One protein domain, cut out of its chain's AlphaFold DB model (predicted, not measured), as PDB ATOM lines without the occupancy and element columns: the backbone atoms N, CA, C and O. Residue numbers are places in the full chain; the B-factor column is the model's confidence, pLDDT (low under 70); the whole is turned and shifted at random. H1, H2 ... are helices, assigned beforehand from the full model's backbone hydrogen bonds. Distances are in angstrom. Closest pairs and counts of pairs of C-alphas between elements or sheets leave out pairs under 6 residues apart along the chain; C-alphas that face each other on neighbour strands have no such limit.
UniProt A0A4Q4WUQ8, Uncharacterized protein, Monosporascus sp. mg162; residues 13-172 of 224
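What this domain is: This is residues 13 to 172 of the 224 residues of an uncharacterized protein of Monosporascus sp. mg162 (UniProt A0A4Q4WUQ8). Three helical hairpins, H2 with H3, H4 with H5 and H6 with H7, are stacked side by side as in a short solenoid, with H2, H4 and H6 making one layer and H3, H5 and H7 the other. H7 is much the longest helix and runs on past the stack as an arm towards H8; residues 165 to 171, of which 168 to 171 belong to H8, stick out there, while H1 lies at the opposite end near H3. The printed part has 160 residues with eight named helices, H1 to H8 in chain order, and no named strand; its class is all helix. It is compact, with a radius of gyration of the C-alphas of 16.5 A, and spans 60 by 42 by 30 A.

Where its parts are: H7, residues 142 to 166, is 36.7 A long, from C-alpha 142 at (30.717, -40.239, -16.587) to C-alpha 166 at (10.838, -60.539, 6.618). H6 is residues 123 to 136, 19.9 A, and H5 is residues 89 to 101, 20.0 A. H4 is residues 71 to 77, H3 is residues 41 to 53, 17.9 A, and H2 is residues 30 to 36. H1, residues 13 to 20, begins with C-alpha 13 at (58.037, -44.149, 3.997). H8 is residues 168 to 172.

How they stand to each other: H7 touches H6 with residues 142 to 153 alone, closest at the C-alphas of Ala 131 and Tyr 142, 4.3 A; this hairpin has a shallow tilt of 23 degrees, opposite ways. H7 touches H5 with residues 144 to 155 alone, closest at the C-alphas of Leu 93 and Ala 148, 6.2 A, at a shallow tilt of 7 degrees, the same way. H4 and H5 are the hubs, touching three helices each. They form a hairpin, with the closest C-alphas, Ala 75 and Val 96, 6.1 A apart. H6 touches H4 with residues 123 to 127 alone; the closest C-alphas, His 73 and Pro 123, are 5.0 A apart. H2 touches H4, C-alphas of Cys 35 and Ala 75 closest at 4.8 A, and forms a hairpin with H3, C-alphas of Leu 31 and Ala 48 closest at 5.2 A. H3 touches H5 with residues 41 to 45 alone, C-alphas of Ile 41 and Glu 91 closest at 6.0 A. H1 and H3 are close but not clearly touching, with the closest C-alphas, Tyr 18 and Trp 43, 6.9 A apart. H8 touches no helix. Every O i to N i+4 pair is within hydrogen-bond range in H1, H2, H3, H6 and H7, against 2 of 3 in H4, 6 of 9 in H5 and 0 of 1 in H8, where 0 of 2 O i to N i+3 pairs are within range.

The domain as a whole: The two C-alphas farthest apart, Glu 13 and Phe 170, are 59.9 A apart. The printed part has no cut. The links H3 to H4, H4 to H5 and H5 to H6 are long. Mean pLDDT of the printed part is 82.4; residues 64 to 67, 78 to 90, 111 to 120, 167 and 169 to 172 are under 70.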
ATOM      1  N   GLU A  13      58.491 -45.460   4.474       92.69
ATOM      2  CA  GLU A  13      58.037 -44.149   3.997       92.69
ATOM      3  C   GLU A  13      56.526 -44.131   3.736       92.69
ATOM      4  O   GLU A  13      55.830 -43.205   4.160       92.69
ATOM      5  N   GLU A  14      56.001 -45.180   3.099       91.19
ATOM      6  CA  GLU A  14      54.565 -45.349   2.877       91.19
ATOM      7  C   GLU A  14      53.803 -45.494   4.188       91.19
ATOM      8  O   GLU A  14      52.748 -44.890   4.332       91.19
ATOM      9  N   GLN A  15      54.341 -46.225   5.166       93.38
ATOM     10  CA  GLN A  15      53.724 -46.368   6.482       93.38
ATOM     11  C   GLN A  15      53.634 -45.016   7.199       93.38
ATOM     12  O   GLN A  15      52.578 -44.662   7.718       93.38
ATOM     13  N   LYS A  16      54.705 -44.208   7.171       93.12
ATOM     14  CA  LYS A  16      54.690 -42.846   7.737       93.12
ATOM     15  C   LYS A  16      53.619 -41.973   7.081       93.12
ATOM     16  O   LYS A  16      52.948 -41.214   7.779       93.12
ATOM     17  N   ARG A  17      53.455 -42.077   5.758       92.44
ATOM     18  CA  ARG A  17      52.418 -41.354   5.010       92.44
ATOM     19  C   ARG A  17      51.014 -41.868   5.345       92.44
ATOM     20  O   ARG A  17      50.172 -41.061   5.723       92.44
ATOM     21  N   TYR A  18      50.805 -43.182   5.290       91.69
ATOM     22  CA  TYR A  18      49.559 -43.854   5.661       91.69
ATOM     23  C   TYR A  18      49.098 -43.412   7.045       91.69
ATOM     24  O   TYR A  18      47.958 -43.002   7.222       91.69
ATOM     25  N   ASP A  19      49.996 -43.437   8.030       92.19
ATOM     26  CA  ASP A  19      49.650 -43.034   9.381       92.19
ATOM     27  C   ASP A  19      49.330 -41.545   9.434       92.19
ATOM     28  O   ASP A  19      48.328 -41.166  10.035       92.19
ATOM     29  N   ARG A  20      50.170 -40.679   8.859       91.81
ATOM     30  CA  ARG A  20      49.961 -39.224   8.890       91.81
ATOM     31  C   ARG A  20      48.598 -38.829   8.321       91.81
ATOM     32  O   ARG A  20      47.940 -37.996   8.934       91.81
ATOM     33  N   ASP A  21      48.197 -39.454   7.219       90.00
ATOM     34  CA  ASP A  21      47.005 -39.087   6.456       90.00
ATOM     35  C   ASP A  21      45.758 -39.911   6.882       90.00
ATOM     36  O   ASP A  21      44.682 -39.744   6.316       90.00
ATOM     37  N   ASN A  22      45.877 -40.773   7.907       92.31
ATOM     38  CA  ASN A  22      44.787 -41.619   8.404       92.31
ATOM     39  C   ASN A  22      43.687 -40.793   9.120       92.31
ATOM     40  O   ASN A  22      43.927 -40.281  10.224       92.31
ATOM     41  N   PRO A  23      42.450 -40.751   8.585       91.19
ATOM     42  CA  PRO A  23      41.347 -39.972   9.154       91.19
ATOM     43  C   PRO A  23      40.869 -40.492  10.517       91.19
ATOM     44  O   PRO A  23      40.304 -39.748  11.322       91.19
ATOM     45  N   ASN A  24      41.176 -41.747  10.863       90.94
ATOM     46  CA  ASN A  24      40.831 -42.347  12.156       90.94
ATOM     47  C   ASN A  24      41.509 -41.661  13.356       90.94
ATOM     48  O   ASN A  24      41.210 -42.002  14.505       90.94
ATOM     49  N   LYS A  25      42.424 -40.713  13.114       87.75
ATOM     50  CA  LYS A  25      43.056 -39.858  14.129       87.75
ATOM     51  C   LYS A  25      42.214 -38.639  14.511       87.75
ATOM     52  O   LYS A  25      42.396 -38.110  15.605       87.75
ATOM     53  N   HIS A  26      41.318 -38.188  13.633       73.56
ATOM     54  CA  HIS A  26      40.638 -36.891  13.750       73.56
ATOM     55  C   HIS A  26      39.198 -36.987  14.285       73.56
ATOM     56  O   HIS A  26      38.600 -35.973  14.653       73.56
ATOM     57  N   GLY A  27      38.673 -38.206  14.459       70.50
ATOM     58  CA  GLY A  27      37.494 -38.481  15.283       70.50
ATOM     59  C   GLY A  27      36.226 -38.839  14.501       70.50
ATOM     60  O   GLY A  27      36.247 -39.707  13.636       70.50
ATOM     61  N   ARG A  28      35.096 -38.225  14.885       75.31
ATOM     62  CA  ARG A  28      33.715 -38.726  14.693       75.31
ATOM     63  C   ARG A  28      33.327 -39.155  13.268       75.31
ATOM     64  O   ARG A  28      32.578 -40.111  13.142       75.31
ATOM     65  N   TYR A  29      33.835 -38.503  12.220       87.38
ATOM     66  CA  TYR A  29      33.457 -38.782  10.824       87.38
ATOM     67  C   TYR A  29      34.575 -39.438  10.012       87.38
ATOM     68  O   TYR A  29      34.624 -39.283   8.795       87.38
ATOM     69  N   ALA A  30      35.450 -40.205  10.665       90.88
ATOM     70  CA  ALA A  30      36.590 -40.834  10.006       90.88
ATOM     71  C   ALA A  30      36.206 -41.684   8.779       90.88
ATOM     72  O   ALA A  30      36.929 -41.691   7.787       90.88
ATOM     73  N   LEU A  31      35.035 -42.337   8.800       93.12
ATOM     74  CA  LEU A  31      34.532 -43.076   7.640       93.12
ATOM     75  C   LEU A  31      34.189 -42.159   6.450       93.12
ATOM     76  O   LEU A  31      34.469 -42.519   5.313       93.12
ATOM     77  N   HIS A  32      33.625 -40.973   6.695       91.62
ATOM     78  CA  HIS A  32      33.334 -39.996   5.638       91.62
ATOM     79  C   HIS A  32      34.632 -39.470   5.024       91.62
ATOM     80  O   HIS A  32      34.789 -39.451   3.806       91.62
ATOM     81  N   GLU A  33      35.595 -39.113   5.874       89.69
ATOM     82  CA  GLU A  33      36.904 -38.626   5.441       89.69
ATOM     83  C   GLU A  33      37.682 -39.698   4.662       89.69
ATOM     84  O   GLU A  33      38.299 -39.385   3.648       89.69
ATOM     85  N   ALA A  34      37.595 -40.972   5.060       91.44
ATOM     86  CA  ALA A  34      38.185 -42.080   4.307       91.44
ATOM     87  C   ALA A  34      37.561 -42.241   2.908       91.44
ATOM     88  O   ALA A  34      38.275 -42.574   1.961       91.44
ATOM     89  N   CYS A  35      36.256 -41.984   2.763       90.38
ATOM     90  CA  CYS A  35      35.574 -42.010   1.466       90.38
ATOM     91  C   CYS A  35      35.991 -40.837   0.566       90.38
ATOM     92  O   CYS A  35      36.186 -41.039  -0.631       90.38
ATOM     93  N   LEU A  36      36.171 -39.642   1.141       85.81
ATOM     94  CA  LEU A  36      36.592 -38.429   0.424       85.81
ATOM     95  C   LEU A  36      38.089 -38.373   0.101       85.81
ATOM     96  O   LEU A  36      38.502 -37.593  -0.765       85.81
ATOM     97  N   ALA A  37      38.909 -39.135   0.822       86.44
ATOM     98  CA  ALA A  37      40.353 -39.112   0.664       86.44
ATOM     99  C   ALA A  37      40.774 -39.452  -0.775       86.44
ATOM    100  O   ALA A  37      40.157 -40.263  -1.466       86.44
ATOM    101  N   ILE A  38      41.886 -38.854  -1.202       83.44
ATOM    102  CA  ILE A  38      42.502 -39.071  -2.524       83.44
ATOM    103  C   ILE A  38      43.659 -40.078  -2.484       83.44
ATOM    104  O   ILE A  38      44.389 -40.232  -3.458       83.44
ATOM    105  N   GLU A  39      43.859 -40.709  -1.331       85.81
ATOM    106  CA  GLU A  39      44.932 -41.664  -1.074       85.81
ATOM    107  C   GLU A  39      44.634 -43.023  -1.743       85.81
ATOM    108  O   GLU A  39      43.488 -43.272  -2.140       85.81
ATOM    109  N   PRO A  40      45.631 -43.919  -1.898       86.75
ATOM    110  CA  PRO A  40      45.440 -45.207  -2.561       86.75
ATOM    111  C   PRO A  40      44.221 -45.960  -2.024       86.75
ATOM    112  O   PRO A  40      43.995 -46.001  -0.812       86.75
ATOM    113  N   ILE A  41      43.443 -46.602  -2.899       87.88
ATOM    114  CA  ILE A  41      42.215 -47.289  -2.470       87.88
ATOM    115  C   ILE A  41      42.452 -48.331  -1.381       87.88
ATOM    116  O   ILE A  41      41.668 -48.424  -0.444       87.88
ATOM    117  N   ALA A  42      43.576 -49.046  -1.435       88.88
ATOM    118  CA  ALA A  42      43.944 -50.012  -0.409       88.88
ATOM    119  C   ALA A  42      44.057 -49.362   0.984       88.88
ATOM    120  O   ALA A  42      43.666 -49.961   1.984       88.88
ATOM    121  N   TRP A  43      44.544 -48.120   1.052       90.88
ATOM    122  CA  TRP A  43      44.655 -47.372   2.302       90.88
ATOM    123  C   TRP A  43      43.287 -46.923   2.784       90.88
ATOM    124  O   TRP A  43      42.925 -47.182   3.929       90.88
ATOM    125  N   ARG A  44      42.499 -46.329   1.883       91.56
ATOM    126  CA  ARG A  44      41.142 -45.859   2.174       91.56
ATOM    127  C   ARG A  44      40.242 -46.988   2.671       91.56
ATOM    128  O   ARG A  44      39.548 -46.811   3.666       91.56
ATOM    129  N   LEU A  45      40.293 -48.159   2.032       92.81
ATOM    130  CA  LEU A  45      39.551 -49.350   2.454       92.81
ATOM    131  C   LEU A  45      39.996 -49.841   3.835       92.81
ATOM    132  O   LEU A  45      39.150 -50.216   4.644       92.81
ATOM    133  N   ASN A  46      41.298 -49.809   4.133       94.12
ATOM    134  CA  ASN A  46      41.787 -50.187   5.456       94.12
ATOM    135  C   ASN A  46      41.332 -49.186   6.532       94.12
ATOM    136  O   ASN A  46      40.813 -49.594   7.568       94.12
ATOM    137  N   TRP A  47      41.411 -47.878   6.264       94.31
ATOM    138  CA  TRP A  47      40.885 -46.847   7.164       94.31
ATOM    139  C   TRP A  47      39.380 -46.979   7.390       94.31
ATOM    140  O   TRP A  47      38.929 -46.896   8.531       94.31
ATOM    141  N   ALA A  48      38.607 -47.228   6.331       94.62
ATOM    142  CA  ALA A  48      37.166 -47.442   6.411       94.62
ATOM    143  C   ALA A  48      36.826 -48.704   7.221       94.62
ATOM    144  O   ALA A  48      35.932 -48.678   8.068       94.62
ATOM    145  N   SER A  49      37.575 -49.793   7.018       95.00
ATOM    146  CA  SER A  49      37.446 -51.026   7.801       95.00
ATOM    147  C   SER A  49      37.746 -50.793   9.282       95.00
ATOM    148  O   SER A  49      36.944 -51.170  10.137       95.00
ATOM    149  N   GLU A  50      38.841 -50.098   9.596       93.75
ATOM    150  CA  GLU A  50      39.193 -49.690  10.958       93.75
ATOM    151  C   GLU A  50      38.100 -48.813  11.598       93.75
ATOM    152  O   GLU A  50      37.762 -49.018  12.765       93.75
ATOM    153  N   ALA A  51      37.523 -47.863  10.856       94.12
ATOM    154  CA  ALA A  51      36.451 -46.992  11.340       94.12
ATOM    155  C   ALA A  51      35.191 -47.798  11.697       94.12
ATOM    156  O   ALA A  51      34.664 -47.680  12.805       94.12
ATOM    157  N   ILE A  52      34.741 -48.675  10.794       94.38
ATOM    158  CA  ILE A  52      33.583 -49.554  11.026       94.38
ATOM    159  C   ILE A  52      33.853 -50.497  12.208       94.38
ATOM    160  O   ILE A  52      32.986 -50.679  13.060       94.38
ATOM    161  N   ALA A  53      35.066 -51.046  12.322       92.75
ATOM    162  CA  ALA A  53      35.456 -51.906  13.442       92.75
ATOM    163  C   ALA A  53      35.439 -51.176  14.797       92.75
ATOM    164  O   ALA A  53      35.197 -51.800  15.830       92.75
ATOM    165  N   ARG A  54      35.654 -49.855  14.808       91.19
ATOM    166  CA  ARG A  54      35.508 -48.995  15.997       91.19
ATOM    167  C   ARG A  54      34.055 -48.608  16.297       91.19
ATOM    168  O   ARG A  54      33.816 -47.912  17.280       91.19
ATOM    169  N   GLY A  55      33.098 -49.064  15.490       91.00
ATOM    170  CA  GLY A  55      31.670 -48.821  15.679       91.00
ATOM    171  C   GLY A  55      31.121 -47.607  14.929       91.00
ATOM    172  O   GLY A  55      30.025 -47.163  15.263       91.00
ATOM    173  N   CYS A  56      31.838 -47.060  13.939       92.12
ATOM    174  CA  CYS A  56      31.258 -46.051  13.049       92.12
ATOM    175  C   CYS A  56      30.069 -46.643  12.276       92.12
ATOM    176  O   CYS A  56      30.193 -47.705  11.660       92.12
ATOM    177  N   ASP A  57      28.935 -45.941  12.276       92.12
ATOM    178  CA  ASP A  57      27.769 -46.331  11.483       92.12
ATOM    179  C   ASP A  57      28.015 -46.000  10.002       92.12
ATOM    180  O   ASP A  57      28.266 -44.855   9.624       92.12
ATOM    181  N   VAL A  58      27.927 -47.023   9.149       95.06
ATOM    182  CA  VAL A  58      28.105 -46.917   7.690       95.06
ATOM    183  C   VAL A  58      27.050 -46.022   7.027       95.06
ATOM    184  O   VAL A  58      27.238 -45.555   5.906       95.06
ATOM    185  N   ASN A  59      25.943 -45.769   7.725       93.19
ATOM    186  CA  ASN A  59      24.874 -44.885   7.301       93.19
ATOM    187  C   ASN A  59      24.862 -43.559   8.068       93.19
ATOM    188  O   ASN A  59      23.927 -42.790   7.857       93.19
ATOM    189  N   GLU A  60      25.837 -43.260   8.933       90.75
ATOM    190  CA  GLU A  60      25.827 -42.023   9.725       90.75
ATOM    191  C   GLU A  60      25.718 -40.797   8.809       90.75
ATOM    192  O   GLU A  60      26.322 -40.745   7.743       90.75
ATOM    193  N   LEU A  61      24.910 -39.814   9.199       87.75
ATOM    194  CA  LEU A  61      24.820 -38.549   8.479       87.75
ATOM    195  C   LEU A  61      25.838 -37.573   9.079       87.75
ATOM    196  O   LEU A  61      25.742 -37.234  10.259       87.75
ATOM    197  N   ASN A  62      26.778 -37.089   8.272       85.06
ATOM    198  CA  ASN A  62      27.717 -36.052   8.679       85.06
ATOM    199  C   ASN A  62      27.035 -34.685   8.726       85.06
ATOM    200  O   ASN A  62      26.849 -34.042   7.703       85.06
ATOM    201  N   ASP A  63      26.679 -34.213   9.916       74.88
ATOM    202  CA  ASP A  63      25.990 -32.937  10.130       74.88
ATOM    203  C   ASP A  63      26.927 -31.719  10.258       74.88
ATOM    204  O   ASP A  63      26.445 -30.590  10.372       74.88
ATOM    205  N   ARG A  64      28.257 -31.909  10.202       67.38
ATOM    206  CA  ARG A  64      29.240 -30.817  10.355       67.38
ATOM    207  C   ARG A  64      29.406 -29.943   9.118       67.38
ATOM    208  O   ARG A  64      29.904 -28.824   9.236       67.38
ATOM    209  N   ILE A  65      29.049 -30.442   7.940       63.28
ATOM    210  CA  ILE A  65      29.344 -29.779   6.666       63.28
ATOM    211  C   ILE A  65      28.117 -28.985   6.196       63.28
ATOM    212  O   ILE A  65      26.967 -29.322   6.480       63.28
ATOM    213  N   SER A  66      28.344 -27.929   5.409       62.62
ATOM    214  CA  SER A  66      27.292 -27.208   4.670       62.62
ATOM    215  C   SER A  66      26.422 -28.116   3.787       62.62
ATOM    216  O   SER A  66      25.350 -27.703   3.347       62.62
ATOM    217  N   ARG A  67      26.871 -29.350   3.546       68.88
ATOM    218  CA  ARG A  67      26.198 -30.411   2.812       68.88
ATOM    219  C   ARG A  67      26.285 -31.694   3.649       68.88
ATOM    220  O   ARG A  67      27.334 -32.326   3.639       68.88
ATOM    221  N   PRO A  68      25.249 -32.055   4.423       78.81
ATOM    222  CA  PRO A  68      25.331 -33.235   5.256       78.81
ATOM    223  C   PRO A  68      25.089 -34.489   4.423       78.81
ATOM    224  O   PRO A  68      24.001 -34.726   3.886       78.81
ATOM    225  N   LEU A  69      26.155 -35.264   4.296       85.75
ATOM    226  CA  LEU A  69      26.264 -36.440   3.451       85.75
ATOM    227  C   LEU A  69      26.425 -37.686   4.306       85.75
ATOM    228  O   LEU A  69      26.780 -37.607   5.480       85.75
ATOM    229  N   ARG A  70      26.122 -38.835   3.713       91.19
ATOM    230  CA  ARG A  70      26.428 -40.147   4.289       91.19
ATOM    231  C   ARG A  70      27.672 -40.701   3.598       91.19
ATOM    232  O   ARG A  70      27.963 -40.262   2.483       91.19
ATOM    233  N   PRO A  71      28.358 -41.712   4.155       93.56
ATOM    234  CA  PRO A  71      29.570 -42.263   3.547       93.56
ATOM    235  C   PRO A  71      29.394 -42.670   2.080       93.56
ATOM    236  O   PRO A  71      30.284 -42.465   1.261       93.56
ATOM    237  N   LEU A  72      28.216 -43.187   1.716       93.56
ATOM    238  CA  LEU A  72      27.929 -43.582   0.339       93.56
ATOM    239  C   LEU A  72      27.758 -42.393  -0.623       93.56
ATOM    240  O   LEU A  72      28.055 -42.542  -1.805       93.56
ATOM    241  N   HIS A  73      27.318 -41.225  -0.143       90.62
ATOM    242  CA  HIS A  73      27.352 -39.983  -0.928       90.62
ATOM    243  C   HIS A  73      28.792 -39.497  -1.116       90.62
ATOM    244  O   HIS A  73      29.186 -39.159  -2.225       90.62
ATOM    245  N   GLU A  74      29.595 -39.530  -0.055       89.19
ATOM    246  CA  GLU A  74      31.000 -39.098  -0.096       89.19
ATOM    247  C   GLU A  74      31.829 -39.932  -1.085       89.19
ATOM    248  O   GLU A  74      32.614 -39.401  -1.870       89.19
ATOM    249  N   ALA A  75      31.600 -41.249  -1.114       91.12
ATOM    250  CA  ALA A  75      32.304 -42.175  -2.001       91.12
ATOM    251  C   ALA A  75      32.065 -41.914  -3.503       91.12
ATOM    252  O   ALA A  75      32.833 -42.404  -4.333       91.12
ATOM    253  N   ILE A  76      31.013 -41.168  -3.863       89.75
ATOM    254  CA  ILE A  76      30.691 -40.819  -5.256       89.75
ATOM    255  C   ILE A  76      30.963 -39.349  -5.603       89.75
ATOM    256  O   ILE A  76      30.923 -39.009  -6.788       89.75
ATOM    257  N   GLU A  77      31.249 -38.484  -4.620       80.38
ATOM    258  CA  GLU A  77      31.563 -37.067  -4.869       80.38
ATOM    259  C   GLU A  77      32.917 -36.901  -5.560       80.38
ATOM    260  O   GLU A  77      33.053 -36.122  -6.505       80.38
ATOM    261  N   ASN A  78      33.928 -37.633  -5.090       69.19
ATOM    262  CA  ASN A  78      35.302 -37.435  -5.526       69.19
ATOM    263  C   ASN A  78      35.919 -38.744  -6.018       69.19
ATOM    264  O   ASN A  78      36.672 -39.397  -5.295       69.19
ATOM    265  N   PRO A  79      35.638 -39.151  -7.265       60.88
ATOM    266  CA  PRO A  79      36.121 -40.432  -7.741       60.88
ATOM    267  C   PRO A  79      37.639 -40.443  -7.999       60.88
ATOM    268  O   PRO A  79      38.187 -41.513  -8.235       60.88
ATOM    269  N   GLY A  80      38.338 -39.303  -7.908       59.72
ATOM    270  CA  GLY A  80      39.787 -39.175  -8.095       59.72
ATOM    271  C   GLY A  80      40.160 -37.999  -9.007       59.72
ATOM    272  O   GLY A  80      39.314 -37.433  -9.704       59.72
ATOM    273  N   SER A  81      41.439 -37.607  -9.020       55.16
ATOM    274  CA  SER A  81      41.892 -36.437  -9.785       55.16
ATOM    275  C   SER A  81      41.886 -36.674 -11.299       55.16
ATOM    276  O   SER A  81      42.425 -37.648 -11.817       55.16
ATOM    277  N   ARG A  82      41.382 -35.685 -12.043       49.53
ATOM    278  CA  ARG A  82      41.378 -35.631 -13.515       49.53
ATOM    279  C   ARG A  82      42.773 -35.546 -14.148       49.53
ATOM    280  O   ARG A  82      42.914 -35.759 -15.346       49.53
ATOM    281  N   THR A  83      43.799 -35.220 -13.364       48.34
ATOM    282  CA  THR A  83      45.164 -34.983 -13.859       48.34
ATOM    283  C   THR A  83      46.034 -36.238 -13.934       48.34
ATOM    284  O   THR A  83      47.202 -36.121 -14.296       48.34
ATOM    285  N   GLY A  84      45.517 -37.423 -13.574       44.78
ATOM    286  CA  GLY A  84      46.250 -38.698 -13.660       44.78
ATOM    287  C   GLY A  84      47.490 -38.798 -12.761       44.78
ATOM    288  O   GLY A  84      48.199 -39.797 -12.804       44.78
ATOM    289  N   LYS A  85      47.773 -37.775 -11.940       48.16
ATOM    290  CA  LYS A  85      48.918 -37.758 -11.017       48.16
ATOM    291  C   LYS A  85      48.694 -38.593  -9.756       48.16
ATOM    292  O   LYS A  85      49.671 -38.976  -9.126       48.16
ATOM    293  N   PHE A  86      47.439 -38.854  -9.400       48.31
ATOM    294  CA  PHE A  86      47.053 -39.616  -8.218       48.31
ATOM    295  C   PHE A  86      45.800 -40.447  -8.554       48.31
ATOM    296  O   PHE A  86      44.700 -39.899  -8.591       48.31
ATOM    297  N   HIS A  87      46.025 -41.741  -8.813       54.03
ATOM    298  CA  HIS A  87      45.067 -42.864  -8.832       54.03
ATOM    299  C   HIS A  87      44.051 -42.975  -9.980       54.03
ATOM    300  O   HIS A  87      43.620 -41.987 -10.577       54.03
ATOM    301  N   ASP A  88      43.699 -44.228 -10.296       61.12
ATOM    302  CA  ASP A  88      42.656 -44.563 -11.260       61.12
ATOM    303  C   ASP A  88      41.282 -44.282 -10.640       61.12
ATOM    304  O   ASP A  88      40.947 -44.737  -9.547       61.12
ATOM    305  N   ARG A  89      40.470 -43.504 -11.355       62.31
ATOM    306  CA  ARG A  89      39.148 -43.056 -10.917       62.31
ATOM    307  C   ARG A  89      38.201 -44.229 -10.617       62.31
ATOM    308  O   ARG A  89      37.301 -44.115  -9.785       62.31
ATOM    309  N   PHE A  90      38.417 -45.366 -11.275       64.56
ATOM    310  CA  PHE A  90      37.640 -46.586 -11.064       64.56
ATOM    311  C   PHE A  90      37.939 -47.279  -9.731       64.56
ATOM    312  O   PHE A  90      37.099 -48.041  -9.257       64.56
ATOM    313  N   GLU A  91      39.057 -46.974  -9.068       71.94
ATOM    314  CA  GLU A  91      39.350 -47.513  -7.736       71.94
ATOM    315  C   GLU A  91      38.307 -47.065  -6.700       71.94
ATOM    316  O   GLU A  91      37.983 -47.792  -5.765       71.94
ATOM    317  N   SER A  92      37.695 -45.892  -6.877       82.56
ATOM    318  CA  SER A  92      36.632 -45.425  -5.978       82.56
ATOM    319  C   SER A  92      35.353 -46.278  -6.077       82.56
ATOM    320  O   SER A  92      34.544 -46.275  -5.149       82.56
ATOM    321  N   LEU A  93      35.188 -47.099  -7.128       90.50
ATOM    322  CA  LEU A  93      34.117 -48.102  -7.185       90.50
ATOM    323  C   LEU A  93      34.310 -49.206  -6.139       90.50
ATOM    324  O   LEU A  93      33.319 -49.759  -5.663       90.50
ATOM    325  N   ASP A  94      35.549 -49.518  -5.748       91.81
ATOM    326  CA  ASP A  94      35.801 -50.473  -4.666       91.81
ATOM    327  C   ASP A  94      35.322 -49.936  -3.323       91.81
ATOM    328  O   ASP A  94      34.798 -50.706  -2.523       91.81
ATOM    329  N   MET A  95      35.406 -48.622  -3.094       92.56
ATOM    330  CA  MET A  95      34.828 -48.003  -1.900       92.56
ATOM    331  C   MET A  95      33.299 -48.131  -1.897       92.56
ATOM    332  O   MET A  95      32.717 -48.523  -0.888       92.56
ATOM    333  N   VAL A  96      32.637 -47.890  -3.034       95.06
ATOM    334  CA  VAL A  96      31.181 -48.096  -3.170       95.06
ATOM    335  C   VAL A  96      30.813 -49.555  -2.882       95.06
ATOM    336  O   VAL A  96      29.933 -49.820  -2.062       95.06
ATOM    337  N   ARG A  97      31.516 -50.517  -3.500       95.88
ATOM    338  CA  ARG A  97      31.324 -51.956  -3.245       95.88
ATOM    339  C   ARG A  97      31.514 -52.301  -1.772       95.88
ATOM    340  O   ARG A  97      30.695 -53.027  -1.210       95.88
ATOM    341  N   PHE A  98      32.570 -51.776  -1.161       95.69
ATOM    342  CA  PHE A  98      32.899 -51.990   0.241       95.69
ATOM    343  C   PHE A  98      31.779 -51.492   1.158       95.69
ATOM    344  O   PHE A  98      31.253 -52.264   1.957       95.69
ATOM    345  N   LEU A  99      31.338 -50.244   0.999       96.69
ATOM    346  CA  LEU A  99      30.262 -49.669   1.809       96.69
ATOM    347  C   LEU A  99      28.959 -50.470   1.682       96.69
ATOM    348  O   LEU A  99      28.339 -50.805   2.692       96.69
ATOM    349  N   LEU A 100      28.563 -50.840   0.459       97.38
ATOM    350  CA  LEU A 100      27.365 -51.654   0.217       97.38
ATOM    351  C   LEU A 100      27.475 -53.042   0.869       97.38
ATOM    352  O   LEU A 100      26.512 -53.517   1.473       97.38
ATOM    353  N   ALA A 101      28.647 -53.683   0.806       96.44
ATOM    354  CA  ALA A 101      28.901 -54.964   1.470       96.44
ATOM    355  C   ALA A 101      28.830 -54.867   3.005       96.44
ATOM    356  O   ALA A 101      28.492 -55.847   3.671       96.44
ATOM    357  N   HIS A 102      29.101 -53.683   3.556       95.69
ATOM    358  CA  HIS A 102      29.018 -53.380   4.982       95.69
ATOM    359  C   HIS A 102      27.660 -52.807   5.425       95.69
ATOM    360  O   HIS A 102      27.509 -52.443   6.589       95.69
ATOM    361  N   GLY A 103      26.646 -52.798   4.552       94.88
ATOM    362  CA  GLY A 103      25.272 -52.431   4.912       94.88
ATOM    363  C   GLY A 103      24.916 -50.960   4.696       94.88
ATOM    364  O   GLY A 103      23.931 -50.490   5.269       94.88
ATOM    365  N   ALA A 104      25.685 -50.233   3.881       96.00
ATOM    366  CA  ALA A 104      25.263 -48.918   3.413       96.00
ATOM    367  C   ALA A 104      23.931 -49.028   2.656       96.00
ATOM    368  O   ALA A 104      23.793 -49.842   1.739       96.00
ATOM    369  N   ASP A 105      22.953 -48.208   3.034       94.25
ATOM    370  CA  ASP A 105      21.640 -48.166   2.401       94.25
ATOM    371  C   ASP A 105      21.609 -47.051   1.338       94.25
ATOM    372  O   ASP A 105      21.529 -45.862   1.672       94.25
ATOM    373  N   PRO A 106      21.629 -47.408   0.041       94.50
ATOM    374  CA  PRO A 106      21.622 -46.445  -1.055       94.50
ATOM    375  C   PRO A 106      20.305 -45.682  -1.190       94.50
ATOM    376  O   PRO A 106      20.238 -44.748  -1.980       94.50
ATOM    377  N   ARG A 107      19.244 -46.059  -0.468       87.50
ATOM    378  CA  ARG A 107      17.949 -45.363  -0.481       87.50
ATOM    379  C   ARG A 107      17.940 -44.172   0.474       87.50
ATOM    380  O   ARG A 107      17.027 -43.345   0.416       87.50
ATOM    381  N   LEU A 108      18.932 -44.076   1.360       86.56
ATOM    382  CA  LEU A 108      19.012 -42.989   2.319       86.56
ATOM    383  C   LEU A 108      19.415 -41.690   1.629       86.56
ATOM    384  O   LEU A 108      20.365 -41.607   0.855       86.56
ATOM    385  N   ARG A 109      18.662 -40.643   1.946       84.81
ATOM    386  CA  ARG A 109      18.861 -39.313   1.383       84.81
ATOM    387  C   ARG A 109      19.953 -38.564   2.141       84.81
ATOM    388  O   ARG A 109      20.145 -38.788   3.345       84.81
ATOM    389  N   ALA A 110      20.622 -37.653   1.438       79.00
ATOM    390  CA  ALA A 110      21.428 -36.609   2.062       79.00
ATOM    391  C   ALA A 110      20.535 -35.697   2.925       79.00
ATOM    392  O   ALA A 110      19.318 -35.612   2.714       79.00
ATOM    393  N   GLY A 111      21.117 -35.011   3.906       68.94
ATOM    394  CA  GLY A 111      20.384 -34.051   4.731       68.94
ATOM    395  C   GLY A 111      20.364 -32.646   4.107       68.94
ATOM    396  O   GLY A 111      21.353 -32.193   3.548       68.94
ATOM    397  N   ARG A 112      19.225 -31.947   4.184       59.31
ATOM    398  CA  ARG A 112      19.059 -30.495   4.457       59.31
ATOM    399  C   ARG A 112      17.656 -30.019   4.091       59.31
ATOM    400  O   ARG A 112      17.017 -30.512   3.161       59.31
ATOM    401  N   ALA A 113      17.208 -29.004   4.826       47.00
ATOM    402  CA  ALA A 113      15.883 -28.400   4.734       47.00
ATOM    403  C   ALA A 113      15.880 -27.049   3.987       47.00
ATOM    404  O   ALA A 113      14.810 -26.559   3.644       47.00
ATOM    405  N   ASP A 114      17.039 -26.469   3.699       54.69
ATOM    406  CA  ASP A 114      17.227 -25.037   3.436       54.69
ATOM    407  C   ASP A 114      17.685 -24.694   2.002       54.69
ATOM    408  O   ASP A 114      17.548 -23.547   1.585       54.69
ATOM    409  N   THR A 115      18.101 -25.678   1.191       48.44
ATOM    410  CA  THR A 115      18.451 -25.474  -0.232       48.44
ATOM    411  C   THR A 115      17.490 -26.253  -1.151       48.44
ATOM    412  O   THR A 115      17.581 -27.480  -1.229       48.44
ATOM    413  N   PRO A 116      16.558 -25.598  -1.877       51.12
ATOM    414  CA  PRO A 116      15.501 -26.286  -2.635       51.12
ATOM    415  C   PRO A 116      15.990 -27.181  -3.786       51.12
ATOM    416  O   PRO A 116      15.316 -28.149  -4.125       51.12
ATOM    417  N   ARG A 117      17.149 -26.867  -4.382       50.44
ATOM    418  CA  ARG A 117      17.639 -27.457  -5.646       50.44
ATOM    419  C   ARG A 117      18.444 -28.756  -5.529       50.44
ATOM    420  O   ARG A 117      18.689 -29.361  -6.558       50.44
ATOM    421  N   TYR A 118      18.847 -29.179  -4.329       50.00
ATOM    422  CA  TYR A 118      19.592 -30.437  -4.081       50.00
ATOM    423  C   TYR A 118      18.946 -31.285  -2.978       50.00
ATOM    424  O   TYR A 118      19.544 -32.185  -2.392       50.00
ATOM    425  N   ARG A 119      17.694 -30.958  -2.667       59.62
ATOM    426  CA  ARG A 119      16.929 -31.546  -1.580       59.62
ATOM    427  C   ARG A 119      16.661 -33.019  -1.909       59.62
ATOM    428  O   ARG A 119      16.150 -33.316  -2.987       59.62
ATOM    429  N   TRP A 120      16.926 -33.915  -0.957       64.00
ATOM    430  CA  TRP A 120      16.425 -35.301  -0.963       64.00
ATOM    431  C   TRP A 120      17.067 -36.278  -1.950       64.00
ATOM    432  O   TRP A 120      16.455 -37.309  -2.231       64.00
ATOM    433  N   LEU A 121      18.269 -35.999  -2.459       78.44
ATOM    434  CA  LEU A 121      18.931 -36.947  -3.347       78.44
ATOM    435  C   LEU A 121      19.466 -38.141  -2.556       78.44
ATOM    436  O   LEU A 121      20.196 -38.007  -1.564       78.44
ATOM    437  N   THR A 122      19.074 -39.326  -3.000       87.62
ATOM    438  CA  THR A 122      19.803 -40.551  -2.688       87.62
ATOM    439  C   THR A 122      21.161 -40.515  -3.400       87.62
ATOM    440  O   THR A 122      21.303 -39.802  -4.399       87.62
ATOM    441  N   PRO A 123      22.169 -41.279  -2.952       90.19
ATOM    442  CA  PRO A 123      23.425 -41.383  -3.693       90.19
ATOM    443  C   PRO A 123      23.207 -41.919  -5.125       90.19
ATOM    444  O   PRO A 123      23.923 -41.538  -6.046       90.19
ATOM    445  N   MET A 124      22.152 -42.710  -5.369       91.69
ATOM    446  CA  MET A 124      21.753 -43.117  -6.727       91.69
ATOM    447  C   MET A 124      21.302 -41.937  -7.598       91.69
ATOM    448  O   MET A 124      21.650 -41.874  -8.780       91.69
ATOM    449  N   ASP A 125      20.510 -41.023  -7.032       86.44
ATOM    450  CA  ASP A 125      20.037 -39.827  -7.734       86.44
ATOM    451  C   ASP A 125      21.194 -38.867  -8.037       86.44
ATOM    452  O   ASP A 125      21.257 -38.260  -9.108       86.44
ATOM    453  N   GLU A 126      22.122 -38.737  -7.091       86.75
ATOM    454  CA  GLU A 126      23.315 -37.913  -7.241       86.75
ATOM    455  C   GLU A 126      24.238 -38.458  -8.332       86.75
ATOM    456  O   GLU A 126      24.591 -37.719  -9.253       86.75
ATOM    457  N   ALA A 127      24.526 -39.761  -8.314       90.62
ATOM    458  CA  ALA A 127      25.301 -40.414  -9.361       90.62
ATOM    459  C   ALA A 127      24.663 -40.226 -10.751       90.62
ATOM    460  O   ALA A 127      25.356 -39.920 -11.719       90.62
ATOM    461  N   LEU A 128      23.332 -40.315 -10.862       89.31
ATOM    462  CA  LEU A 128      22.634 -40.035 -12.123       89.31
ATOM    463  C   LEU A 128      22.855 -38.591 -12.600       89.31
ATOM    464  O   LEU A 128      23.093 -38.353 -13.787       89.31
ATOM    465  N   CYS A 129      22.777 -37.625 -11.684       85.19
ATOM    466  CA  CYS A 129      22.988 -36.218 -12.005       85.19
ATOM    467  C   CYS A 129      24.426 -35.941 -12.464       85.19
ATOM    468  O   CYS A 129      24.612 -35.216 -13.442       85.19
ATOM    469  N   GLU A 130      25.426 -36.503 -11.784       85.50
ATOM    470  CA  GLU A 130      26.838 -36.300 -12.129       85.50
ATOM    471  C   GLU A 130      27.234 -37.014 -13.425       85.50
ATOM    472  O   GLU A 130      27.915 -36.420 -14.266       85.50
ATOM    473  N   ALA A 131      26.739 -38.238 -13.655       88.44
ATOM    474  CA  ALA A 131      26.923 -38.948 -14.922       88.44
ATOM    475  C   ALA A 131      26.419 -38.101 -16.099       88.44
ATOM    476  O   ALA A 131      27.110 -37.927 -17.105       88.44
ATOM    477  N   ARG A 132      25.225 -37.517 -15.952       85.38
ATOM    478  CA  ARG A 132      24.624 -36.668 -16.979       85.38
ATOM    479  C   ARG A 132      25.441 -35.404 -17.226       85.38
ATOM    480  O   ARG A 132      25.815 -35.159 -18.369       85.38
ATOM    481  N   ARG A 133      25.747 -34.638 -16.172       84.81
ATOM    482  CA  ARG A 133      26.538 -33.399 -16.295       84.81
ATOM    483  C   ARG A 133      27.886 -33.661 -16.964       84.81
ATOM    484  O   ARG A 133      28.303 -32.893 -17.826       84.81
ATOM    485  N   SER A 134      28.537 -34.767 -16.612       84.56
ATOM    486  CA  SER A 134      29.829 -35.150 -17.185       84.56
ATOM    487  C   SER A 134      29.715 -35.567 -18.651       84.56
ATOM    488  O   SER A 134      30.532 -35.150 -19.470       84.56
ATOM    489  N   ARG A 135      28.662 -36.311 -19.019       85.19
ATOM    490  CA  ARG A 135      28.372 -36.673 -20.414       85.19
ATOM    491  C   ARG A 135      28.080 -35.450 -21.279       85.19
ATOM    492  O   ARG A 135      28.630 -35.345 -22.370       85.19
ATOM    493  N   GLU A 136      27.247 -34.531 -20.799       87.19
ATOM    494  CA  GLU A 136      26.900 -33.287 -21.503       87.19
ATOM    495  C   GLU A 136      28.126 -32.383 -21.692       87.19
ATOM    496  O   GLU A 136      28.283 -31.760 -22.739       87.19
ATOM    497  N   ALA A 137      29.044 -32.377 -20.723       85.06
ATOM    498  CA  ALA A 137      30.329 -31.692 -20.830       85.06
ATOM    499  C   ALA A 137      31.364 -32.424 -21.714       85.06
ATOM    500  O   ALA A 137      32.470 -31.917 -21.907       85.06
ATOM    501  N   GLY A 138      31.034 -33.606 -22.250       84.31
ATOM    502  CA  GLY A 138      31.911 -34.399 -23.115       84.31
ATOM    503  C   GLY A 138      33.048 -35.118 -22.383       84.31
ATOM    504  O   GLY A 138      34.045 -35.484 -23.006       84.31
ATOM    505  N   TYR A 139      32.942 -35.311 -21.068       81.69
ATOM    506  CA  TYR A 139      33.946 -36.031 -20.286       81.69
ATOM    507  C   TYR A 139      33.686 -37.534 -20.321       81.69
ATOM    508  O   TYR A 139      32.561 -37.968 -20.144       81.69
ATOM    509  N   SER A 140      34.718 -38.355 -20.515       73.81
ATOM    510  CA  SER A 140      34.592 -39.823 -20.525       73.81
ATOM    511  C   SER A 140      34.439 -40.441 -19.131       73.81
ATOM    512  O   SER A 140      34.140 -41.629 -19.002       73.81
ATOM    513  N   ASP A 141      34.633 -39.642 -18.084       75.38
ATOM    514  CA  ASP A 141      34.581 -40.062 -16.688       75.38
ATOM    515  C   ASP A 141      33.154 -40.293 -16.166       75.38
ATOM    516  O   ASP A 141      33.002 -40.836 -15.071       75.38
ATOM    517  N   TYR A 142      32.115 -39.993 -16.964       84.31
ATOM    518  CA  TYR A 142      30.717 -40.239 -16.587       84.31
ATOM    519  C   TYR A 142      30.442 -41.702 -16.201       84.31
ATOM    520  O   TYR A 142      29.560 -41.970 -15.382       84.31
ATOM    521  N   ARG A 143      31.200 -42.648 -16.781       86.94
ATOM    522  CA  ARG A 143      31.027 -44.096 -16.583       86.94
ATOM    523  C   ARG A 143      31.178 -44.526 -15.130       86.94
ATOM    524  O   ARG A 143      30.481 -45.441 -14.708       86.94
ATOM    525  N   PHE A 144      32.035 -43.847 -14.367       89.31
ATOM    526  CA  PHE A 144      32.181 -44.108 -12.937       89.31
ATOM    527  C   PHE A 144      30.825 -44.012 -12.223       89.31
ATOM    528  O   PHE A 144      30.424 -44.932 -11.516       89.31
ATOM    529  N   TRP A 145      30.093 -42.916 -12.440       90.56
ATOM    530  CA  TRP A 145      28.820 -42.703 -11.757       90.56
ATOM    531  C   TRP A 145      27.723 -43.637 -12.271       90.56
ATOM    532  O   TRP A 145      26.864 -44.035 -11.487       90.56
ATOM    533  N   GLU A 146      27.750 -44.033 -13.546       90.94
ATOM    534  CA  GLU A 146      26.824 -45.051 -14.061       90.94
ATOM    535  C   GLU A 146      27.040 -46.403 -13.376       90.94
ATOM    536  O   GLU A 146      26.090 -46.970 -12.837       90.94
ATOM    537  N   GLU A 147      28.287 -46.870 -13.308       93.19
ATOM    538  CA  GLU A 147      28.635 -48.147 -12.677       93.19
ATOM    539  C   GLU A 147      28.360 -48.119 -11.161       93.19
ATOM    540  O   GLU A 147      27.767 -49.051 -10.610       93.19
ATOM    541  N   ALA A 148      28.701 -47.021 -10.475       94.06
ATOM    542  CA  ALA A 148      28.351 -46.805  -9.068       94.06
ATOM    543  C   ALA A 148      26.832 -46.868  -8.847       94.06
ATOM    544  O   ALA A 148      26.352 -47.537  -7.926       94.06
ATOM    545  N   ARG A 149      26.059 -46.198  -9.708       94.00
ATOM    546  CA  ARG A 149      24.596 -46.182  -9.643       94.00
ATOM    547  C   ARG A 149      23.998 -47.565  -9.840       94.00
ATOM    548  O   ARG A 149      23.080 -47.920  -9.104       94.00
ATOM    549  N   GLU A 150      24.491 -48.345 -10.794       94.31
ATOM    550  CA  GLU A 150      24.014 -49.712 -11.025       94.31
ATOM    551  C   GLU A 150      24.211 -50.594  -9.789       94.31
ATOM    552  O   GLU A 150      23.253 -51.223  -9.330       94.31
ATOM    553  N   MET A 151      25.398 -50.554  -9.175       95.50
ATOM    554  CA  MET A 151      25.680 -51.287  -7.935       95.50
ATOM    555  C   MET A 151      24.731 -50.888  -6.798       95.50
ATOM    556  O   MET A 151      24.197 -51.745  -6.088       95.50
ATOM    557  N   MET A 152      24.467 -49.589  -6.648       95.38
ATOM    558  CA  MET A 152      23.533 -49.079  -5.646       95.38
ATOM    559  C   MET A 152      22.078 -49.499  -5.924       95.38
ATOM    560  O   MET A 152      21.364 -49.872  -4.993       95.38
ATOM    561  N   ILE A 153      21.636 -49.522  -7.186       91.06
ATOM    562  CA  ILE A 153      20.295 -50.005  -7.562       91.06
ATOM    563  C   ILE A 153      20.137 -51.488  -7.231       91.06
ATOM    564  O   ILE A 153      19.095 -51.902  -6.713       91.06
ATOM    565  N   GLU A 154      21.147 -52.308  -7.519       93.56
ATOM    566  CA  GLU A 154      21.117 -53.724  -7.158       93.56
ATOM    567  C   GLU A 154      21.069 -53.934  -5.646       93.56
ATOM    568  O   GLU A 154      20.301 -54.770  -5.162       93.56
ATOM    569  N   ALA A 155      21.847 -53.166  -4.883       93.94
ATOM    570  CA  ALA A 155      21.813 -53.220  -3.427       93.94
ATOM    571  C   ALA A 155      20.439 -52.804  -2.871       93.94
ATOM    572  O   ALA A 155      19.885 -53.511  -2.030       93.94
ATOM    573  N   ALA A 156      19.829 -51.737  -3.402       89.94
ATOM    574  CA  ALA A 156      18.480 -51.303  -3.025       89.94
ATOM    575  C   ALA A 156      17.417 -52.388  -3.288       89.94
ATOM    576  O   ALA A 156      16.549 -52.637  -2.444       89.94
ATOM    577  N   LYS A 157      17.505 -53.073  -4.438       87.00
ATOM    578  CA  LYS A 157      16.638 -54.215  -4.780       87.00
ATOM    579  C   LYS A 157      16.773 -55.342  -3.760       87.00
ATOM    580  O   LYS A 157      15.764 -55.861  -3.289       87.00
ATOM    581  N   LYS A 158      18.010 -55.704  -3.399       88.50
ATOM    582  CA  LYS A 158      18.298 -56.763  -2.418       88.50
ATOM    583  C   LYS A 158      17.759 -56.414  -1.030       88.50
ATOM    584  O   LYS A 158      17.150 -57.272  -0.397       88.50
ATOM    585  N   LEU A 159      17.932 -55.169  -0.582       84.50
ATOM    586  CA  LEU A 159      17.382 -54.691   0.693       84.50
ATOM    587  C   LEU A 159      15.857 -54.786   0.714       84.50
ATOM    588  O   LEU A 159      15.293 -55.337   1.652       84.50
ATOM    589  N   THR A 160      15.194 -54.328  -0.346       82.25
ATOM    590  CA  THR A 160      13.729 -54.380  -0.410       82.25
ATOM    591  C   THR A 160      13.210 -55.813  -0.450       82.25
ATOM    592  O   THR A 160      12.308 -56.152   0.308       82.25
ATOM    593  N   ALA A 161      13.819 -56.688  -1.254       82.69
ATOM    594  CA  ALA A 161      13.449 -58.101  -1.288       82.69
ATOM    595  C   ALA A 161      13.618 -58.777   0.085       82.69
ATOM    596  O   ALA A 161      12.778 -59.582   0.488       82.69
ATOM    597  N   LYS A 162      14.680 -58.427   0.824       83.88
ATOM    598  CA  LYS A 162      14.908 -58.903   2.193       83.88
ATOM    599  C   LYS A 162      13.823 -58.401   3.149       83.88
ATOM    600  O   LYS A 162      13.222 -59.209   3.849       83.88
ATOM    601  N   GLU A 163      13.525 -57.104   3.134       81.50
ATOM    602  CA  GLU A 163      12.460 -56.522   3.956       81.50
ATOM    603  C   GLU A 163      11.082 -57.132   3.642       81.50
ATOM    604  O   GLU A 163      10.296 -57.394   4.548       81.50
ATOM    605  N   GLU A 164      10.766 -57.384   2.371       77.94
ATOM    606  CA  GLU A 164       9.518 -58.040   1.961       77.94
ATOM    607  C   GLU A 164       9.433 -59.495   2.428       77.94
ATOM    608  O   GLU A 164       8.353 -59.953   2.806       77.94
ATOM    609  N   ALA A 165      10.550 -60.225   2.396       79.94
ATOM    610  CA  ALA A 165      10.622 -61.589   2.906       79.94
ATOM    611  C   ALA A 165      10.415 -61.630   4.430       79.94
ATOM    612  O   ALA A 165       9.706 -62.503   4.927       79.94
ATOM    613  N   GLU A 166      10.975 -60.662   5.161       79.12
ATOM    614  CA  GLU A 166      10.838 -60.539   6.618       79.12
ATOM    615  C   GLU A 166       9.433 -60.075   7.049       79.12
ATOM    616  O   GLU A 166       8.919 -60.518   8.075       79.12
ATOM    617  N   ARG A 167       8.774 -59.216   6.259       67.69
ATOM    618  CA  ARG A 167       7.467 -58.611   6.588       67.69
ATOM    619  C   ARG A 167       6.240 -59.506   6.331       67.69
ATOM    620  O   ARG A 167       5.126 -59.121   6.705       67.69
ATOM    621  N   GLY A 168       6.411 -60.682   5.721       70.19
ATOM    622  CA  GLY A 168       5.353 -61.686   5.530       70.19
ATOM    623  C   GLY A 168       4.153 -61.247   4.664       70.19
ATOM    624  O   GLY A 168       4.175 -60.226   3.976       70.19
ATOM    625  N   LEU A 169       3.073 -62.044   4.681       58.56
ATOM    626  CA  LEU A 169       1.907 -61.897   3.786       58.56
ATOM    627  C   LEU A 169       1.080 -60.616   4.041       58.56
ATOM    628  O   LEU A 169       0.566 -60.012   3.101       58.56
ATOM    629  N   PHE A 170       0.969 -60.178   5.299       55.91
ATOM    630  CA  PHE A 170       0.090 -59.067   5.695       55.91
ATOM    631  C   PHE A 170       0.601 -57.691   5.252       55.91
ATOM    632  O   PHE A 170      -0.196 -56.816   4.917       55.91
ATOM    633  N   SER A 171       1.916 -57.500   5.160       57.22
ATOM    634  CA  SER A 171       2.487 -56.219   4.727       57.22
ATOM    635  C   SER A 171       2.388 -56.004   3.213       57.22
ATOM    636  O   SER A 171       2.232 -54.869   2.770       57.22
ATOM    637  N   ARG A 172       2.384 -57.082   2.410       59.12
ATOM    638  CA  ARG A 172       2.140 -57.005   0.954       59.12
ATOM    639  C   ARG A 172       0.756 -56.433   0.639       59.12
ATOM    640  O   ARG A 172       0.605 -55.681  -0.320       59.12
TER     641      ARG A 172